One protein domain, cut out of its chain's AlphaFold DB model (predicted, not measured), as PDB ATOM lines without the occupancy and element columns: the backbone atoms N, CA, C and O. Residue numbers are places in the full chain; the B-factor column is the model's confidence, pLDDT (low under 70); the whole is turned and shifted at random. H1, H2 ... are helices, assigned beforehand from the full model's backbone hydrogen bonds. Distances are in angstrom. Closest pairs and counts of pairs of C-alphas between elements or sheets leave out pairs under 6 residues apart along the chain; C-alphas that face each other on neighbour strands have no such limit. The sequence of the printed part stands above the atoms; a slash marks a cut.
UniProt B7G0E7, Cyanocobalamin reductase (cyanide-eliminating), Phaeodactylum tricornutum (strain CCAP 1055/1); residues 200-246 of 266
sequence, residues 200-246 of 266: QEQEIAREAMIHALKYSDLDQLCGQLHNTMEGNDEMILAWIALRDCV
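AT A GLANCE: This is residues 200 to 246 of the 266 residues of the protein "Cyanocobalamin reductase (cyanide-eliminating)" of Phaeodactylum tricornutum (strain CCAP 1055/1) (UniProt B7G0E7). Two helices, H1 and H3, lie side by side and run opposite ways, and the chain turns back between them through a loop region at one end that holds the short helix H2. H2 packs on neither of them. The printed part has 47 residues with three named helices, H1, H2 and H3 in chain order, and no named strand; the class is all helix. It is a rod of 38 by 16 by 10 A, only just loose, close to compact, with a radius of gyration of the C-alphas of 11.8 A.

IN THESE COORDINATES: H1, residues 200 to 213, is 20.1 A long and begins with C-alpha 200 at (-40.367, -28.378, -6.550). H3, residues 233 to 244, is 16.0 A long and ends with C-alpha 244 at (-29.799, -24.989, -14.329). H2, residues 218 to 225, measures 10.7 A.

HOW THE PARTS SIT: H1 and H3 touch, with the C-alphas of Ala 208 and Leu 242 closest at 5.0 A. They stand at a shallow tilt of 27 degrees, opposite ways. H2 is apart from H1 and from H3. Every O i to N i+4 pair is within hydrogen-bond range in H1 and H3, and 3 of 4 in H2.

THE WHOLE: The C-alphas of Gln 200 and Thr 228, the two farthest apart, are 38.5 A apart. The printed part has no cut. The link H1 to H2 is tight, and H2 to H3 is short. Residues 216 to 232 have pLDDT under 70.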
ATOM      1  N   GLN A 200     -41.526 -27.490  -6.578       91.69
ATOM      2  CA  GLN A 200     -40.367 -28.378  -6.550       91.69
ATOM      3  C   GLN A 200     -39.100 -27.699  -7.094       91.69
ATOM      4  O   GLN A 200     -38.026 -27.879  -6.532       91.69
ATOM      5  N   GLU A 201     -39.209 -26.895  -8.157       91.06
ATOM      6  CA  GLU A 201     -38.078 -26.105  -8.662       91.06
ATOM      7  C   GLU A 201     -37.646 -25.024  -7.671       91.06
ATOM      8  O   GLU A 201     -36.451 -24.796  -7.535       91.06
ATOM      9  N   GLN A 202     -38.586 -24.388  -6.962       91.38
ATOM     10  CA  GLN A 202     -38.266 -23.409  -5.914       91.38
ATOM     11  C   GLN A 202     -37.438 -24.047  -4.794       91.38
ATOM     12  O   GLN A 202     -36.436 -23.473  -4.370       91.38
ATOM     13  N   GLU A 203     -37.805 -25.254  -4.363       92.50
ATOM     14  CA  GLU A 203     -37.066 -25.967  -3.321       92.50
ATOM     15  C   GLU A 203     -35.659 -26.373  -3.782       92.50
ATOM     16  O   GLU A 203     -34.679 -26.094  -3.092       92.50
ATOM     17  N   ILE A 204     -35.533 -26.928  -4.992       92.25
ATOM     18  CA  ILE A 204     -34.222 -27.265  -5.574       92.25
ATOM     19  C   ILE A 204     -33.356 -26.005  -5.723       92.25
ATOM     20  O   ILE A 204     -32.162 -26.032  -5.425       92.25
ATOM     21  N   ALA A 205     -33.939 -24.890  -6.171       91.44
ATOM     22  CA  ALA A 205     -33.231 -23.624  -6.335       91.44
ATOM     23  C   ALA A 205     -32.725 -23.076  -4.992       91.44
ATOM     24  O   ALA A 205     -31.583 -22.620  -4.898       91.44
ATOM     25  N   ARG A 206     -33.541 -23.182  -3.937       90.88
ATOM     26  CA  ARG A 206     -33.181 -22.802  -2.566       90.88
ATOM     27  C   ARG A 206     -31.997 -23.622  -2.053       90.88
ATOM     28  O   ARG A 206     -31.040 -23.051  -1.531       90.88
ATOM     29  N   GLU A 207     -32.031 -24.942  -2.215       92.88
ATOM     30  CA  GLU A 207     -30.930 -25.825  -1.810       92.88
ATOM     31  C   GLU A 207     -29.649 -25.554  -2.607       92.88
ATOM     32  O   GLU A 207     -28.566 -25.445  -2.026       92.88
ATOM     33  N   ALA A 208     -29.770 -25.371  -3.925       91.38
ATOM     34  CA  ALA A 208     -28.643 -25.046  -4.792       91.38
ATOM     35  C   ALA A 208     -28.004 -23.695  -4.427       91.38
ATOM     36  O   ALA A 208     -26.780 -23.580  -4.445       91.38
ATOM     37  N   MET A 209     -28.804 -22.694  -4.041       92.25
ATOM     38  CA  MET A 209     -28.307 -21.394  -3.579       92.25
ATOM     39  C   MET A 209     -27.511 -21.538  -2.284       92.25
ATOM     40  O   MET A 209     -26.390 -21.044  -2.197       92.25
ATOM     41  N   ILE A 210     -28.048 -22.265  -1.298       89.75
ATOM     42  CA  ILE A 210     -27.339 -22.546  -0.040       89.75
ATOM     43  C   ILE A 210     -26.009 -23.245  -0.323       89.75
ATOM     44  O   ILE A 210     -24.998 -22.909   0.288       89.75
ATOM     45  N   HIS A 211     -25.992 -24.207  -1.246       89.31
ATOM     46  CA  HIS A 211     -24.769 -24.905  -1.615       89.31
ATOM     47  C   HIS A 211     -23.752 -23.987  -2.305       89.31
ATOM     48  O   HIS A 211     -22.591 -23.987  -1.901       89.31
ATOM     49  N   ALA A 212     -24.174 -23.182  -3.284       87.25
ATOM     50  CA  ALA A 212     -23.306 -22.243  -3.997       87.25
ATOM     51  C   ALA A 212     -22.718 -21.168  -3.065       87.25
ATOM     52  O   ALA A 212     -21.537 -20.832  -3.166       87.25
ATOM     53  N   LEU A 213     -23.504 -20.684  -2.098       85.81
ATOM     54  CA  LEU A 213     -23.052 -19.706  -1.105       85.81
ATOM     55  C   LEU A 213     -21.931 -20.228  -0.198       85.81
ATOM     56  O   LEU A 213     -21.128 -19.425   0.265       85.81
ATOM     57  N   LYS A 214     -21.799 -21.549   0.005       84.94
ATOM     58  CA  LYS A 214     -20.661 -22.125   0.754       84.94
ATOM     59  C   LYS A 214     -19.311 -21.819   0.105       84.94
ATOM     60  O   LYS A 214     -18.306 -21.790   0.800       84.94
ATOM     61  N   TYR A 215     -19.299 -21.579  -1.204       77.88
ATOM     62  CA  TYR A 215     -18.106 -21.190  -1.952       77.88
ATOM     63  C   TYR A 215     -17.935 -19.666  -2.056       77.88
ATOM     64  O   TYR A 215     -16.996 -19.199  -2.687       77.88
ATOM     65  N   SER A 216     -18.847 -18.878  -1.476       67.38
ATOM     66  CA  SER A 216     -18.841 -17.408  -1.548       67.38
ATOM     67  C   SER A 216     -18.151 -16.744  -0.357       67.38
ATOM     68  O   SER A 216     -18.381 -15.561  -0.113       67.38
ATOM     69  N   ASP A 217     -17.323 -17.482   0.387       65.69
ATOM     70  CA  ASP A 217     -16.471 -16.893   1.418       65.69
ATOM     71  C   ASP A 217     -15.522 -15.875   0.759       65.69
ATOM     72  O   ASP A 217     -14.685 -16.229  -0.076       65.69
ATOM     73  N   LEU A 218     -15.730 -14.591   1.072       53.56
ATOM     74  CA  LEU A 218     -15.147 -13.442   0.366       53.56
ATOM     75  C   LEU A 218     -13.612 -13.482   0.357       53.56
ATOM     76  O   LEU A 218     -12.997 -13.101  -0.644       53.56
ATOM     77  N   ASP A 219     -13.008 -14.003   1.427       52.16
ATOM     78  CA  ASP A 219     -11.554 -14.106   1.569       52.16
ATOM     79  C   ASP A 219     -10.963 -15.226   0.695       52.16
ATOM     80  O   ASP A 219      -9.877 -15.072   0.131       52.16
ATOM     81  N   GLN A 220     -11.695 -16.329   0.485       53.38
ATOM     82  CA  GLN A 220     -11.279 -17.407  -0.422       53.38
ATOM     83  C   GLN A 220     -11.570 -17.085  -1.894       53.38
ATOM     84  O   GLN A 220     -10.767 -17.418  -2.770       53.38
ATOM     85  N   LEU A 221     -12.680 -16.396  -2.175       49.94
ATOM     86  CA  LEU A 221     -13.130 -16.082  -3.533       49.94
ATOM     87  C   LEU A 221     -12.161 -15.126  -4.255       49.94
ATOM     88  O   LEU A 221     -11.841 -15.332  -5.427       49.94
ATOM     89  N   CYS A 222     -11.637 -14.115  -3.551       44.84
ATOM     90  CA  CYS A 222     -10.627 -13.199  -4.094       44.84
ATOM     91  C   CYS A 222      -9.298 -13.911  -4.411       44.84
ATOM     92  O   CYS A 222      -8.709 -13.661  -5.462       44.84
ATOM     93  N   GLY A 223      -8.838 -14.830  -3.551       52.09
ATOM     94  CA  GLY A 223      -7.614 -15.607  -3.791       52.09
ATOM     95  C   GLY A 223      -7.737 -16.588  -4.967       52.09
ATOM     96  O   GLY A 223      -6.826 -16.720  -5.785       52.09
ATOM     97  N   GLN A 224      -8.886 -17.246  -5.111       50.66
ATOM     98  CA  GLN A 224      -9.132 -18.204  -6.196       50.66
ATOM     99  C   GLN A 224      -9.321 -17.521  -7.564       50.66
ATOM    100  O   GLN A 224      -8.837 -18.026  -8.574       50.66
ATOM    101  N   LEU A 225      -9.949 -16.337  -7.621       46.03
ATOM    102  CA  LEU A 225     -10.130 -15.576  -8.871       46.03
ATOM    103  C   LEU A 225      -8.853 -14.863  -9.351       46.03
ATOM    104  O   LEU A 225      -8.726 -14.567 -10.540       46.03
ATOM    105  N   HIS A 226      -7.901 -14.596  -8.453       54.00
ATOM    106  CA  HIS A 226      -6.614 -13.967  -8.772       54.00
ATOM    107  C   HIS A 226      -5.477 -14.969  -9.037       54.00
ATOM    108  O   HIS A 226      -4.309 -14.585  -9.009       54.00
ATOM    109  N   ASN A 227      -5.803 -16.224  -9.376       50.97
ATOM    110  CA  ASN A 227      -4.834 -17.269  -9.734       50.97
ATOM    111  C   ASN A 227      -3.838 -17.622  -8.607       50.97
ATOM    112  O   ASN A 227      -2.775 -18.173  -8.886       50.97
ATOM    113  N   THR A 228      -4.156 -17.340  -7.337       46.53
ATOM    114  CA  THR A 228      -3.318 -17.779  -6.204       46.53
ATOM    115  C   THR A 228      -3.740 -19.139  -5.638       46.53
ATOM    116  O   THR A 228      -3.055 -19.668  -4.768       46.53
ATOM    117  N   MET A 229      -4.833 -19.726  -6.140       46.59
ATOM    118  CA  MET A 229      -5.269 -21.100  -5.866       46.59
ATOM    119  C   MET A 229      -5.864 -21.716  -7.142       46.59
ATOM    120  O   MET A 229      -6.449 -20.991  -7.947       46.59
ATOM    121  N   GLU A 230      -5.708 -23.031  -7.342       50.47
ATOM    122  CA  GLU A 230      -6.352 -23.753  -8.449       50.47
ATOM    123  C   GLU A 230      -7.869 -23.500  -8.422       50.47
ATOM    124  O   GLU A 230      -8.501 -23.573  -7.365       50.47
ATOM    125  N   GLY A 231      -8.447 -23.141  -9.572       54.50
ATOM    126  CA  GLY A 231      -9.878 -22.875  -9.685       54.50
ATOM    127  C   GLY A 231     -10.681 -24.081  -9.205       54.50
ATOM    128  O   GLY A 231     -10.475 -25.194  -9.678       54.50
ATOM    129  N   ASN A 232     -11.587 -23.866  -8.252       65.69
ATOM    130  CA  ASN A 232     -12.393 -24.947  -7.710       65.69
ATOM    131  C   ASN A 232     -13.525 -25.281  -8.695       65.69
ATOM    132  O   ASN A 232     -14.553 -24.600  -8.720       65.69
ATOM    133  N   ASP A 233     -13.335 -26.313  -9.521       75.56
ATOM    134  CA  ASP A 233     -14.350 -26.805 -10.463       75.56
ATOM    135  C   ASP A 233     -15.706 -27.041  -9.777       75.56
ATOM    136  O   ASP A 233     -16.753 -26.779 -10.372       75.56
ATOM    137  N   GLU A 234     -15.718 -27.438  -8.500       80.25
ATOM    138  CA  GLU A 234     -16.953 -27.616  -7.731       80.25
ATOM    139  C   GLU A 234     -17.709 -26.303  -7.514       80.25
ATOM    140  O   GLU A 234     -18.933 -26.283  -7.623       80.25
ATOM    141  N   MET A 235     -17.005 -25.189  -7.279       80.69
ATOM    142  CA  MET A 235     -17.630 -23.866  -7.166       80.69
ATOM    143  C   MET A 235     -18.334 -23.500  -8.475       80.69
ATOM    144  O   MET A 235     -19.495 -23.084  -8.471       80.69
ATOM    145  N   ILE A 236     -17.642 -23.652  -9.610       81.06
ATOM    146  CA  ILE A 236     -18.206 -23.339 -10.930       81.06
ATOM    147  C   ILE A 236     -19.437 -24.213 -11.185       81.06
ATOM    148  O   ILE A 236     -20.484 -23.704 -11.594       81.06
ATOM    149  N   LEU A 237     -19.339 -25.513 -10.904       85.44
ATOM    150  CA  LEU A 237     -20.442 -26.456 -11.058       85.44
ATOM    151  C   LEU A 237     -21.622 -26.131 -10.133       85.44
ATOM    152  O   LEU A 237     -22.761 -26.220 -10.588       85.44
ATOM    153  N   ALA A 238     -21.386 -25.689  -8.895       87.06
ATOM    154  CA  ALA A 238     -22.441 -25.283  -7.966       87.06
ATOM    155  C   ALA A 238     -23.222 -24.064  -8.489       87.06
ATOM    156  O   ALA A 238     -24.456 -24.068  -8.505       87.06
ATOM    157  N   TRP A 239     -22.526 -23.047  -9.007       86.69
ATOM    158  CA  TRP A 239     -23.168 -21.876  -9.615       86.69
ATOM    159  C   TRP A 239     -23.903 -22.198 -10.918       86.69
ATOM    160  O   TRP A 239     -24.960 -21.622 -11.192       86.69
ATOM    161  N   ILE A 240     -23.376 -23.125 -11.723       87.50
ATOM    162  CA  ILE A 240     -24.076 -23.638 -12.906       87.50
ATOM    163  C   ILE A 240     -25.338 -24.388 -12.479       87.50
ATOM    164  O   ILE A 240     -26.402 -24.116 -13.030       87.50
ATOM    165  N   ALA A 241     -25.254 -25.273 -11.483       87.50
ATOM    166  CA  ALA A 241     -26.382 -26.057 -10.987       87.50
ATOM    167  C   ALA A 241     -27.516 -25.166 -10.461       87.50
ATOM    168  O   ALA A 241     -28.680 -25.403 -10.789       87.50
ATOM    169  N   LEU A 242     -27.181 -24.093  -9.737       89.50
ATOM    170  CA  LEU A 242     -28.148 -23.076  -9.323       89.50
ATOM    171  C   LEU A 242     -28.864 -22.440 -10.524       89.50
ATOM    172  O   LEU A 242     -30.071 -22.233 -10.483       89.50
ATOM    173  N   ARG A 243     -28.165 -22.136 -11.621       88.25
ATOM    174  CA  ARG A 243     -28.824 -21.587 -12.819       88.25
ATOM    175  C   ARG A 243     -29.661 -22.635 -13.554       88.25
ATOM    176  O   ARG A 243     -30.738 -22.311 -14.049       88.25
ATOM    177  N   ASP A 244     -29.198 -23.879 -13.584       87.94
ATOM    178  CA  ASP A 244     -29.799 -24.989 -14.329       87.94
ATOM    179  C   ASP A 244     -30.994 -25.664 -13.645       87.94
ATOM    180  O   ASP A 244     -31.717 -26.427 -14.299       87.94
ATOM    181  N   CYS A 245     -31.220 -25.398 -12.354       84.69
ATOM    182  CA  CYS A 245     -32.402 -25.893 -11.646       84.69
ATOM    183  C   CYS A 245     -33.707 -25.294 -12.194       84.69
ATOM    184  O   CYS A 245     -34.755 -25.933 -12.123       84.69
ATOM    185  N   VAL A 246     -33.634 -24.114 -12.817       84.44
ATOM    186  CA  VAL A 246     -34.763 -23.483 -13.498       84.44
ATOM    187  C   VAL A 246     -34.887 -24.059 -14.906       84.44
ATOM    188  O   VAL A 246     -34.022 -23.858 -15.759       84.44
TER     189      VAL A 246